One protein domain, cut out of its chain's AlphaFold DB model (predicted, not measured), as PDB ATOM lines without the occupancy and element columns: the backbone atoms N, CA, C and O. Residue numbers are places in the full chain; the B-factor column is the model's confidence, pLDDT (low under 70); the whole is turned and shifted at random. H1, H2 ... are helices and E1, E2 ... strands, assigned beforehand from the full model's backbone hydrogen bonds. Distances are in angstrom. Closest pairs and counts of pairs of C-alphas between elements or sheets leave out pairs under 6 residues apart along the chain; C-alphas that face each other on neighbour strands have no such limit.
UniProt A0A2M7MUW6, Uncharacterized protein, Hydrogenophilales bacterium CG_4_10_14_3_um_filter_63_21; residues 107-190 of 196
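Overview. This is residues 107 to 190 of the 196 residues of an uncharacterized protein of Hydrogenophilales bacterium CG_4_10_14_3_um_filter_63_21 (UniProt A0A2M7MUW6). A very small parallel sheet of two strands, E1 and E2, and a short helical hairpin of H4 and H5 pack on H3, the helix in the middle. The longest helix, H1, runs beside H3 in the opposite direction, and the short H2 makes the turn between them at one end. The printed part has 84 residues, with five named helices and two named strands in the order H1 H2 H3 E1 H4 H5 E2, and its class is mostly helix. It is compact, with a radius of gyration of the C-alphas of 12.4 A and spans of 41 by 30 by 18 A.

Along the chain. The strands are E1, residues 161 to 163, and E2, residues 187 to 189. H3, residues 142 to 157, is 22.8 A long and begins at C-alpha 142 (43.424, 6.528, 203.948). H4 holds residues 170 to 176 and H5 residues 180 to 186. H1, residues 107 to 129, is 33.3 A long and starts at C-alpha 107 (13.134, 27.306, 206.387). H2 holds residues 133 to 140. E2 ends at C-alpha 189 (38.401, 22.602, 193.275).

Arrangement. E1 and E2 are parallel neighbours at 40 degrees, with N 163 and O 188 2.8 A apart and N 188 and O 161 2.8 A apart, both within hydrogen-bond range. E1, H4 H5, E2 form a strand-helix-strand unit, two parallel neighbour strands with helices between them, and its crossover is right-handed. The closest C-alphas of H3 and E1 are those of Leu 151 and Ile 161, 6.2 A apart. H3 is the hub, touching the four other helices. With residues 144 to 148 alone it touches H4, about perpendicular at 73 degrees, closest at the C-alphas of Thr 144 and Val 170, 5.4 A. With residues 151 to 155 alone it touches H5, about perpendicular at 79 degrees, closest at the C-alphas of Ile 155 and Phe 186, 6.4 A. The hairpin H4 and H5 has a shallow tilt of 28 degrees, and its closest C-alphas are those of Ala 174 and Gly 180, 5.3 A apart. H3 touches H1 with residues 152 to 157 alone, at a shallow tilt of 28 degrees, opposite ways; the C-alphas of Gly 115 and Leu 156 are closest at 4.4 A. H2 touches H3 at a steep tilt of 56 degrees, closest at the C-alphas of Ala 137 and Leu 145, 5.5 A. H2 is apart from H4 and H5, and H1 is apart from E1 and E2. In H1, H3 and H4 every O i to N i+4 pair is within hydrogen-bond range; H2 has 3 of 4, and H5 has 1 of 3, beside 3 of 4 O i to N i+3 pairs.

Size, cuts and confidence. The two C-alphas farthest apart are those of Asp 107 and Glu 138, at 41.3 A. The printed part has no cut and no long link. The model's mean pLDDT over the printed part is 78.4, with residues 107 to 115, 157 to 158, 164 to 167 and 189 to 190 under 70.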
ATOM      1  N   ASP A 107      12.136  27.279 207.459       45.81
ATOM      2  CA  ASP A 107      13.134  27.306 206.387       45.81
ATOM      3  C   ASP A 107      14.418  26.526 206.745       45.81
ATOM      4  O   ASP A 107      15.051  25.948 205.860       45.81
ATOM      5  N   ASP A 108      14.795  26.472 208.028       46.28
ATOM      6  CA  ASP A 108      15.975  25.744 208.511       46.28
ATOM      7  C   ASP A 108      15.689  24.232 208.600       46.28
ATOM      8  O   ASP A 108      16.541  23.421 208.233       46.28
ATOM      9  N   GLU A 109      14.464  23.846 208.990       47.19
ATOM     10  CA  GLU A 109      14.008  22.445 209.010       47.19
ATOM     11  C   GLU A 109      13.979  21.827 207.601       47.19
ATOM     12  O   GLU A 109      14.405  20.685 207.405       47.19
ATOM     13  N   GLU A 110      13.518  22.573 206.591       47.91
ATOM     14  CA  GLU A 110      13.425  22.080 205.212       47.91
ATOM     15  C   GLU A 110      14.816  21.918 204.566       47.91
ATOM     16  O   GLU A 110      15.070  20.931 203.867       47.91
ATOM     17  N   HIS A 111      15.753  22.833 204.850       51.94
ATOM     18  CA  HIS A 111      17.144  22.726 204.386       51.94
ATOM     19  C   HIS A 111      17.909  21.599 205.088       51.94
ATOM     20  O   HIS A 111      18.642  20.862 204.422       51.94
ATOM     21  N   GLN A 112      17.713  21.420 206.397       53.44
ATOM     22  CA  GLN A 112      18.316  20.312 207.144       53.44
ATOM     23  C   GLN A 112      17.789  18.966 206.651       53.44
ATOM     24  O   GLN A 112      18.585  18.083 206.330       53.44
ATOM     25  N   THR A 113      16.471  18.821 206.486       56.88
ATOM     26  CA  THR A 113      15.857  17.574 205.990       56.88
ATOM     27  C   THR A 113      16.418  17.185 204.617       56.88
ATOM     28  O   THR A 113      16.790  16.032 204.395       56.88
ATOM     29  N   GLN A 114      16.602  18.157 203.715       69.69
ATOM     30  CA  GLN A 114      17.239  17.915 202.417       69.69
ATOM     31  C   GLN A 114      18.724  17.533 202.531       69.69
ATOM     32  O   GLN A 114      19.186  16.691 201.763       69.69
ATOM     33  N   GLY A 115      19.486  18.127 203.453       68.38
ATOM     34  CA  GLY A 115      20.882  17.751 203.715       68.38
ATOM     35  C   GLY A 115      21.007  16.313 204.222       68.38
ATOM     36  O   GLY A 115      21.821  15.540 203.710       68.38
ATOM     37  N   HIS A 116      20.132  15.918 205.150       70.44
ATOM     38  CA  HIS A 116      20.055  14.559 205.688       70.44
ATOM     39  C   HIS A 116      19.754  13.513 204.607       70.44
ATOM     40  O   HIS A 116      20.471  12.515 204.502       70.44
ATOM     41  N   ASP A 117      18.744  13.752 203.768       76.12
ATOM     42  CA  ASP A 117      18.379  12.831 202.685       76.12
ATOM     43  C   ASP A 117      19.506  12.671 201.661       76.12
ATOM     44  O   ASP A 117      19.789  11.564 201.195       76.12
ATOM     45  N   ARG A 118      20.191  13.770 201.336       82.00
ATOM     46  CA  ARG A 118      21.325  13.774 200.407       82.00
ATOM     47  C   ARG A 118      22.536  13.049 200.976       82.00
ATOM     48  O   ARG A 118      23.125  12.235 200.274       82.00
ATOM     49  N   ALA A 119      22.889  13.303 202.233       75.56
ATOM     50  CA  ALA A 119      24.010  12.638 202.888       75.56
ATOM     51  C   ALA A 119      23.757  11.127 203.023       75.56
ATOM     52  O   ALA A 119      24.671  10.324 202.833       75.56
ATOM     53  N   ARG A 120      22.501  10.735 203.278       77.50
ATOM     54  CA  ARG A 120      22.070   9.332 203.292       77.50
ATOM     55  C   ARG A 120      22.210   8.682 201.921       77.50
ATOM     56  O   ARG A 120      22.778   7.600 201.827       77.50
ATOM     57  N   LEU A 121      21.711   9.339 200.873       84.12
ATOM     58  CA  LEU A 121      21.810   8.829 199.506       84.12
ATOM     59  C   LEU A 121      23.274   8.685 199.068       84.12
ATOM     60  O   LEU A 121      23.633   7.656 198.509       84.12
ATOM     61  N   PHE A 122      24.127   9.662 199.387       88.69
ATOM     62  CA  PHE A 122      25.564   9.583 199.120       88.69
ATOM     63  C   PHE A 122      26.209   8.369 199.797       88.69
ATOM     64  O   PHE A 122      26.914   7.606 199.143       88.69
ATOM     65  N   MET A 123      25.947   8.164 201.093       85.50
ATOM     66  CA  MET A 123      26.527   7.040 201.830       85.50
ATOM     67  C   MET A 123      26.034   5.694 201.294       85.50
ATOM     68  O   MET A 123      26.819   4.756 201.181       85.50
ATOM     69  N   GLN A 124      24.753   5.606 200.929       83.25
ATOM     70  CA  GLN A 124      24.191   4.414 200.304       83.25
ATOM     71  C   GLN A 124      24.882   4.110 198.971       83.25
ATOM     72  O   GLN A 124      25.366   3.001 198.778       83.25
ATOM     73  N   GLU A 125      24.985   5.096 198.078       90.12
ATOM     74  CA  GLU A 125      25.673   4.935 196.794       90.12
ATOM     75  C   GLU A 125      27.143   4.534 196.975       90.12
ATOM     76  O   GLU A 125      27.647   3.689 196.236       90.12
ATOM     77  N   LEU A 126      27.823   5.108 197.973       89.25
ATOM     78  CA  LEU A 126      29.207   4.774 198.285       89.25
ATOM     79  C   LEU A 126      29.340   3.319 198.744       89.25
ATOM     80  O   LEU A 126      30.164   2.596 198.190       89.25
ATOM     81  N   LEU A 127      28.525   2.883 199.705       82.81
ATOM     82  CA  LEU A 127      28.524   1.505 200.207       82.81
ATOM     83  C   LEU A 127      28.128   0.494 199.129       82.81
ATOM     84  O   LEU A 127      28.705  -0.582 199.078       82.81
ATOM     85  N   ASP A 128      27.204   0.841 198.235       87.12
ATOM     86  CA  ASP A 128      26.828  -0.017 197.108       87.12
ATOM     87  C   ASP A 128      27.952  -0.116 196.053       87.12
ATOM     88  O   ASP A 128      28.008  -1.076 195.282       87.12
ATOM     89  N   SER A 129      28.854   0.874 196.003       88.75
ATOM     90  CA  SER A 129      29.969   0.923 195.046       88.75
ATOM     91  C   SER A 129      31.219   0.157 195.489       88.75
ATOM     92  O   SER A 129      32.084  -0.124 194.654       88.75
ATOM     93  N   VAL A 130      31.328  -0.197 196.775       84.06
ATOM     94  CA  VAL A 130      32.508  -0.865 197.343       84.06
ATOM     95  C   VAL A 130      32.124  -2.072 198.187       84.06
ATOM     96  O   VAL A 130      31.091  -2.097 198.833       84.06
ATOM     97  N   GLU A 131      32.990  -3.082 198.231       73.81
ATOM     98  CA  GLU A 131      32.757  -4.241 199.103       73.81
ATOM     99  C   GLU A 131      32.893  -3.868 200.587       73.81
ATOM    100  O   GLU A 131      32.117  -4.320 201.425       73.81
ATOM    101  N   THR A 132      33.869  -3.013 200.914       77.06
ATOM    102  CA  THR A 132      34.095  -2.478 202.260       77.06
ATOM    103  C   THR A 132      34.645  -1.053 202.192       77.06
ATOM    104  O   THR A 132      35.394  -0.698 201.280       77.06
ATOM    105  N   LEU A 133      34.340  -0.233 203.204       75.62
ATOM    106  CA  LEU A 133      34.933   1.105 203.336       75.62
ATOM    107  C   LEU A 133      36.452   1.039 203.552       75.62
ATOM    108  O   LEU A 133      37.189   1.881 203.046       75.62
ATOM    109  N   THR A 134      36.946   0.011 204.248       74.81
ATOM    110  CA  THR A 134      38.388  -0.221 204.411       74.81
ATOM    111  C   THR A 134      39.076  -0.530 203.082       74.81
ATOM    112  O   THR A 134      40.199  -0.077 202.869       74.81
ATOM    113  N   GLY A 135      38.384  -1.183 202.142       76.56
ATOM    114  CA  GLY A 135      38.879  -1.411 200.784       76.56
ATOM    115  C   GLY A 135      39.187  -0.113 200.030       76.56
ATOM    116  O   GLY A 135      40.124  -0.074 199.236       76.56
ATOM    117  N   ILE A 136      38.485   0.987 200.332       83.62
ATOM    118  CA  ILE A 136      38.801   2.315 199.776       83.62
ATOM    119  C   ILE A 136      40.158   2.799 200.284       83.62
ATOM    120  O   ILE A 136      40.969   3.290 199.499       83.62
ATOM    121  N   ALA A 137      40.428   2.651 201.582       75.12
ATOM    122  CA  ALA A 137      41.706   3.054 202.158       75.12
ATOM    123  C   ALA A 137      42.873   2.225 201.597       75.12
ATOM    124  O   ALA A 137      43.943   2.773 201.336       75.12
ATOM    125  N   GLU A 138      42.660   0.932 201.358       75.06
ATOM    126  CA  GLU A 138      43.660   0.037 200.765       75.06
ATOM    127  C   GLU A 138      43.930   0.347 199.285       75.06
ATOM    128  O   GLU A 138      45.083   0.330 198.851       75.06
ATOM    129  N   GLN A 139      42.889   0.652 198.502       88.31
ATOM    130  CA  GLN A 139      43.001   0.871 197.053       88.31
ATOM    131  C   GLN A 139      43.364   2.313 196.678       88.31
ATOM    132  O   GLN A 139      44.090   2.544 195.709       88.31
ATOM    133  N   HIS A 140      42.862   3.289 197.434       85.12
ATOM    134  CA  HIS A 140      42.938   4.715 197.106       85.12
ATOM    135  C   HIS A 140      43.583   5.564 198.209       85.12
ATOM    136  O   HIS A 140      43.718   6.779 198.045       85.12
ATOM    137  N   GLY A 141      44.012   4.943 199.309       82.00
ATOM    138  CA  GLY A 141      44.673   5.600 200.432       82.00
ATOM    139  C   GLY A 141      43.705   6.088 201.511       82.00
ATOM    140  O   GLY A 141      42.574   6.488 201.238       82.00
ATOM    141  N   VAL A 142      44.189   6.110 202.755       80.38
ATOM    142  CA  VAL A 142      43.424   6.528 203.948       80.38
ATOM    143  C   VAL A 142      42.869   7.950 203.806       80.38
ATOM    144  O   VAL A 142      41.740   8.212 204.211       80.38
ATOM    145  N   ARG A 143      43.618   8.857 203.160       79.06
ATOM    146  CA  ARG A 143      43.165  10.231 202.900       79.06
ATOM    147  C   ARG A 143      41.915  10.284 202.021       79.06
ATOM    148  O   ARG A 143      41.023  11.074 202.290       79.06
ATOM    149  N   THR A 144      41.814   9.409 201.021       83.94
ATOM    150  CA  THR A 144      40.621   9.323 200.171       83.94
ATOM    151  C   THR A 144      39.399   8.883 200.976       83.94
ATOM    152  O   THR A 144      38.325   9.453 200.805       83.94
ATOM    153  N   LEU A 145      39.552   7.896 201.866       84.44
ATOM    154  CA  LEU A 145      38.461   7.467 202.744       84.44
ATOM    155  C   LEU A 145      38.024   8.605 203.677       84.44
ATOM    156  O   LEU A 145      36.832   8.886 203.769       84.44
ATOM    157  N   ALA A 146      38.977   9.290 204.312       78.69
ATOM    158  CA  ALA A 146      38.687  10.427 205.182       78.69
ATOM    159  C   ALA A 146      37.948  11.548 204.430       78.69
ATOM    160  O   ALA A 146      36.919  12.027 204.897       78.69
ATOM    161  N   ASP A 147      38.404  11.907 203.230       81.81
ATOM    162  CA  ASP A 147      37.760  12.940 202.417       81.81
ATOM    163  C   ASP A 147      36.341  12.550 201.977       81.81
ATOM    164  O   ASP A 147      35.481  13.420 201.870       81.81
ATOM    165  N   LEU A 148      36.049  11.262 201.767       88.31
ATOM    166  CA  LEU A 148      34.681  10.791 201.511       88.31
ATOM    167  C   LEU A 148      33.786  10.926 202.752       88.31
ATOM    168  O   LEU A 148      32.608  11.256 202.615       88.31
ATOM    169  N   MET A 149      34.329  10.726 203.958       87.00
ATOM    170  CA  MET A 149      33.588  10.969 205.204       87.00
ATOM    171  C   MET A 149      33.361  12.470 205.426       87.00
ATOM    172  O   MET A 149      32.252  12.889 205.759       87.00
ATOM    173  N   PHE A 150      34.360  13.311 205.143       80.50
ATOM    174  CA  PHE A 150      34.190  14.765 205.176       80.50
ATOM    175  C   PHE A 150      33.201  15.261 204.120       80.50
ATOM    176  O   PHE A 150      32.427  16.176 204.400       80.50
ATOM    177  N   LEU A 151      33.172  14.647 202.936       85.94
ATOM    178  CA  LEU A 151      32.194  14.957 201.895       85.94
ATOM    179  C   LEU A 151      30.765  14.659 202.359       85.94
ATOM    180  O   LEU A 151      29.878  15.484 202.155       85.94
ATOM    181  N   GLN A 152      30.543  13.524 203.026       86.44
ATOM    182  CA  GLN A 152      29.244  13.196 203.620       86.44
ATOM    183  C   GLN A 152      28.804  14.281 204.615       86.44
ATOM    184  O   GLN A 152      27.664  14.749 204.547       86.44
ATOM    185  N   ASN A 153      29.719  14.745 205.469       76.25
ATOM    186  CA  ASN A 153      29.430  15.796 206.443       76.25
ATOM    187  C   ASN A 153      29.203  17.169 205.780       76.25
ATOM    188  O   ASN A 153      28.347  17.946 206.207       76.25
ATOM    189  N   ALA A 154      29.923  17.474 204.698       73.94
ATOM    190  CA  ALA A 154      29.700  18.680 203.903       73.94
ATOM    191  C   ALA A 154      28.318  18.666 203.233       73.94
ATOM    192  O   ALA A 154      27.622  19.677 203.247       73.94
ATOM    193  N   ILE A 155      27.875  17.517 202.712       78.75
ATOM    194  CA  ILE A 155      26.522  17.349 202.162       78.75
ATOM    195  C   ILE A 155      25.461  17.550 203.249       78.75
ATOM    196  O   ILE A 155      24.456  18.220 203.006       78.75
ATOM    197  N   LEU A 156      25.702  17.001 204.443       75.12
ATOM    198  CA  LEU A 156      24.805  17.109 205.591       75.12
ATOM    199  C   LEU A 156      24.627  18.563 206.055       75.12
ATOM    200  O   LEU A 156      23.509  19.000 206.311       75.12
ATOM    201  N   SER A 157      25.730  19.309 206.139       68.50
ATOM    202  CA  SER A 157      25.774  20.684 206.660       68.50
ATOM    203  C   SER A 157      25.604  21.775 205.594       68.50
ATOM    204  O   SER A 157      25.545  22.956 205.931       68.50
ATOM    205  N   GLY A 158      25.540  21.410 204.309       68.94
ATOM    206  CA  GLY A 158      25.503  22.367 203.199       68.94
ATOM    207  C   GLY A 158      26.843  23.061 202.910       68.94
ATOM    208  O   GLY A 158      26.856  24.113 202.270       68.94
ATOM    209  N   GLY A 159      27.956  22.506 203.397       72.19
ATOM    210  CA  GLY A 159      29.315  23.030 203.238       72.19
ATOM    211  C   GLY A 159      30.041  22.531 201.982       72.19
ATOM    212  O   GLY A 159      29.436  22.057 201.027       72.19
ATOM    213  N   PHE A 160      31.370  22.631 201.981       77.31
ATOM    214  CA  PHE A 160      32.228  22.074 200.934       77.31
ATOM    215  C   PHE A 160      33.550  21.580 201.524       77.31
ATOM    216  O   PHE A 160      34.012  22.101 202.540       77.31
ATOM    217  N   ILE A 161      34.171  20.603 200.868       76.88
ATOM    218  CA  ILE A 161      35.546  20.177 201.150       76.88
ATOM    219  C   ILE A 161      36.491  20.721 200.081       76.88
ATOM    220  O   ILE A 161      36.111  20.812 198.914       76.88
ATOM    221  N   ASP A 162      37.723  21.058 200.451       73.31
ATOM    222  CA  ASP A 162      38.751  21.411 199.470       73.31
ATOM    223  C   ASP A 162      39.303  20.141 198.807       73.31
ATOM    224  O   ASP A 162      39.690  19.174 199.469       73.31
ATOM    225  N   HIS A 163      39.346  20.134 197.477       73.19
ATOM    226  CA  HIS A 163      39.964  19.065 196.707       73.19
ATOM    227  C   HIS A 163      41.454  19.336 196.533       73.19
ATOM    228  O   HIS A 163      41.823  20.346 195.940       73.19
ATOM    229  N   TYR A 164      42.287  18.387 196.964       66.25
ATOM    230  CA  TYR A 164      43.735  18.393 196.751       66.25
ATOM    231  C   TYR A 164      44.103  17.396 195.640       66.25
ATOM    232  O   TYR A 164      44.216  16.188 195.902       66.25
ATOM    233  N   PRO A 165      44.271  17.855 194.382       63.28
ATOM    234  CA  PRO A 165      44.538  16.966 193.261       63.28
ATOM    235  C   PRO A 165      45.873  16.240 193.455       63.28
ATOM    236  O   PRO A 165      46.916  16.869 193.601       63.28
ATOM    237  N   GLY A 166      45.842  14.906 193.434       66.31
ATOM    238  CA  GLY A 166      47.032  14.059 193.594       66.31
ATOM    239  C   GLY A 166      47.232  13.482 194.997       66.31
ATOM    240  O   GLY A 166      47.980  12.519 195.131       66.31
ATOM    241  N   GLU A 167      46.526  13.994 196.008       69.62
ATOM    242  CA  GLU A 167      46.564  13.462 197.380       69.62
ATOM    243  C   GLU A 167      45.304  12.675 197.754       69.62
ATOM    244  O   GLU A 167      45.337  11.831 198.648       69.62
ATOM    245  N   SER A 168      44.204  12.929 197.046       83.00
ATOM    246  CA  SER A 168      42.914  12.298 197.283       83.00
ATOM    247  C   SER A 168      42.195  11.977 195.985       83.00
ATOM    248  O   SER A 168      42.241  12.737 195.011       83.00
ATOM    249  N   LYS A 169      41.497  10.841 195.981       89.56
ATOM    250  CA  LYS A 169      40.622  10.408 194.887       89.56
ATOM    251  C   LYS A 169      39.148  10.725 195.137       89.56
ATOM    252  O   LYS A 169      38.303  10.266 194.376       89.56
ATOM    253  N   VAL A 170      38.833  11.547 196.143       88.81
ATOM    254  CA  VAL A 170      37.452  11.870 196.543       88.81
ATOM    255  C   VAL A 170      36.579  12.348 195.382       88.81
ATOM    256  O   VAL A 170      35.472  11.849 195.215       88.81
ATOM    257  N   LEU A 171      37.086  13.243 194.527       89.75
ATOM    258  CA  LEU A 171      36.332  13.752 193.379       89.75
ATOM    259  C   LEU A 171      36.079  12.665 192.329       89.75
ATOM    260  O   LEU A 171      34.986  12.598 191.776       89.75
ATOM    261  N   GLU A 172      37.072  11.813 192.064       91.38
ATOM    262  CA  GLU A 172      36.972  10.718 191.093       91.38
ATOM    263  C   GLU A 172      35.919   9.697 191.535       91.38
ATOM    264  O   GLU A 172      35.042   9.340 190.752       91.38
ATOM    265  N   ILE A 173      35.964   9.298 192.809       93.56
ATOM    266  CA  ILE A 173      35.012   8.348 193.389       93.56
ATOM    267  C   ILE A 173      33.616   8.966 193.448       93.56
ATOM    268  O   ILE A 173      32.680   8.383 192.913       93.56
ATOM    269  N   ALA A 174      33.473  10.166 194.022       93.50
ATOM    270  CA  ALA A 174      32.177  10.825 194.157       93.50
ATOM    271  C   ALA A 174      31.509  11.066 192.796       93.50
ATOM    272  O   ALA A 174      30.315  10.820 192.662       93.50
ATOM    273  N   SER A 175      32.270  11.473 191.774       92.56
ATOM    274  CA  SER A 175      31.751  11.665 190.409       92.56
ATOM    275  C   SER A 175      31.344  10.357 189.725       92.56
ATOM    276  O   SER A 175      30.538  10.387 188.799       92.56
ATOM    277  N   GLY A 176      31.919   9.224 190.143       94.88
ATOM    278  CA  GLY A 176      31.613   7.896 189.610       94.88
ATOM    279  C   GLY A 176      30.341   7.263 190.182       94.88
ATOM    280  O   GLY A 176      29.869   6.265 189.638       94.88
ATOM    281  N   LEU A 177      29.783   7.831 191.255       95.81
ATOM    282  CA  LEU A 177      28.540   7.361 191.865       95.81
ATOM    283  C   LEU A 177      27.311   7.720 191.006       95.81
ATOM    284  O   LEU A 177      27.373   8.663 190.209       95.81
ATOM    285  N   PRO A 178      26.172   7.015 191.169       95.06
ATOM    286  CA  PRO A 178      24.947   7.283 190.411       95.06
ATOM    287  C   PRO A 178      24.499   8.752 190.428       95.06
ATOM    288  O   PRO A 178      24.083   9.267 189.389       95.06
ATOM    289  N   SER A 179      24.644   9.441 191.565       94.31
ATOM    290  CA  SER A 179      24.338  10.870 191.713       94.31
ATOM    291  C   SER A 179      25.596  11.749 191.709       94.31
ATOM    292  O   SER A 179      25.615  12.831 192.295       94.31
ATOM    293  N   GLY A 180      26.670  11.329 191.035       92.06
ATOM    294  CA  GLY A 180      27.987  11.959 191.157       92.06
ATOM    295  C   GLY A 180      28.066  13.440 190.774       92.06
ATOM    296  O   GLY A 180      28.828  14.198 191.383       92.06
ATOM    297  N   GLU A 181      27.227  13.904 189.842       90.44
ATOM    298  CA  GLU A 181      27.106  15.336 189.517       90.44
ATOM    299  C   GLU A 181      26.613  16.159 190.722       90.44
ATOM    300  O   GLU A 181      27.000  17.314 190.908       90.44
ATOM    301  N   GLN A 182      25.767  15.569 191.565       90.69
ATOM    302  CA  GLN A 182      25.260  16.208 192.771       90.69
ATOM    303  C   GLN A 182      26.332  16.283 193.860       90.69
ATOM    304  O   GLN A 182      26.483  17.337 194.477       90.69
ATOM    305  N   TRP A 183      27.095  15.208 194.067       92.88
ATOM    306  CA  TRP A 183      28.137  15.141 195.102       92.88
ATOM    307  C   TRP A 183      29.313  16.058 194.805       92.88
ATOM    308  O   TRP A 183      29.820  16.732 195.698       92.88
ATOM    309  N   SER A 184      29.671  16.183 193.530       89.38
ATOM    310  CA  SER A 184      30.769  17.042 193.083       89.38
ATOM    311  C   SER A 184      30.574  18.523 193.433       89.38
ATOM    312  O   SER A 184      31.549  19.259 193.529       89.38
ATOM    313  N   LYS A 185      29.335  18.978 193.672       85.94
ATOM    314  CA  LYS A 185      29.038  20.370 194.066       85.94
ATOM    315  C   LYS A 185      29.537  20.724 195.468       85.94
ATOM    316  O   LYS A 185      29.744  21.897 195.750       85.94
ATOM    317  N   PHE A 186      29.735  19.720 196.318       82.44
ATOM    318  CA  PHE A 186      30.252  19.870 197.681       82.44
ATOM    319  C   PHE A 186      31.782  19.732 197.728       82.44
ATOM    320  O   PHE A 186      32.375  19.682 198.802       82.44
ATOM    321  N   ILE A 187      32.435  19.673 196.563       83.44
ATOM    322  CA  ILE A 187      33.882  19.550 196.419       83.44
ATOM    323  C   ILE A 187      34.403  20.819 195.738       83.44
ATOM    324  O   ILE A 187      34.209  21.038 194.541       83.44
ATOM    325  N   ALA A 188      35.078  21.675 196.499       71.62
ATOM    326  CA  ALA A 188      35.713  22.878 195.988       71.62
ATOM    327  C   ALA A 188      37.044  22.520 195.315       71.62
ATOM    328  O   ALA A 188      38.000  22.101 195.961       71.62
ATOM    329  N   VAL A 189      37.130  22.704 194.000       60.00
ATOM    330  CA  VAL A 189      38.401  22.602 193.275       60.00
ATOM    331  C   VAL A 189      39.088  23.961 193.357       60.00
ATOM    332  O   VAL A 189      38.561  24.943 192.836       60.00
ATOM    333  N   GLU A 190      40.261  24.035 193.989       47.84
ATOM    334  CA  GLU A 190      40.999  25.287 194.247       47.84
ATOM    335  C   GLU A 190      41.243  26.137 192.977       47.84
ATOM    336  O   GLU A 190      41.336  27.362 193.042       47.84
TER     337      GLU A 190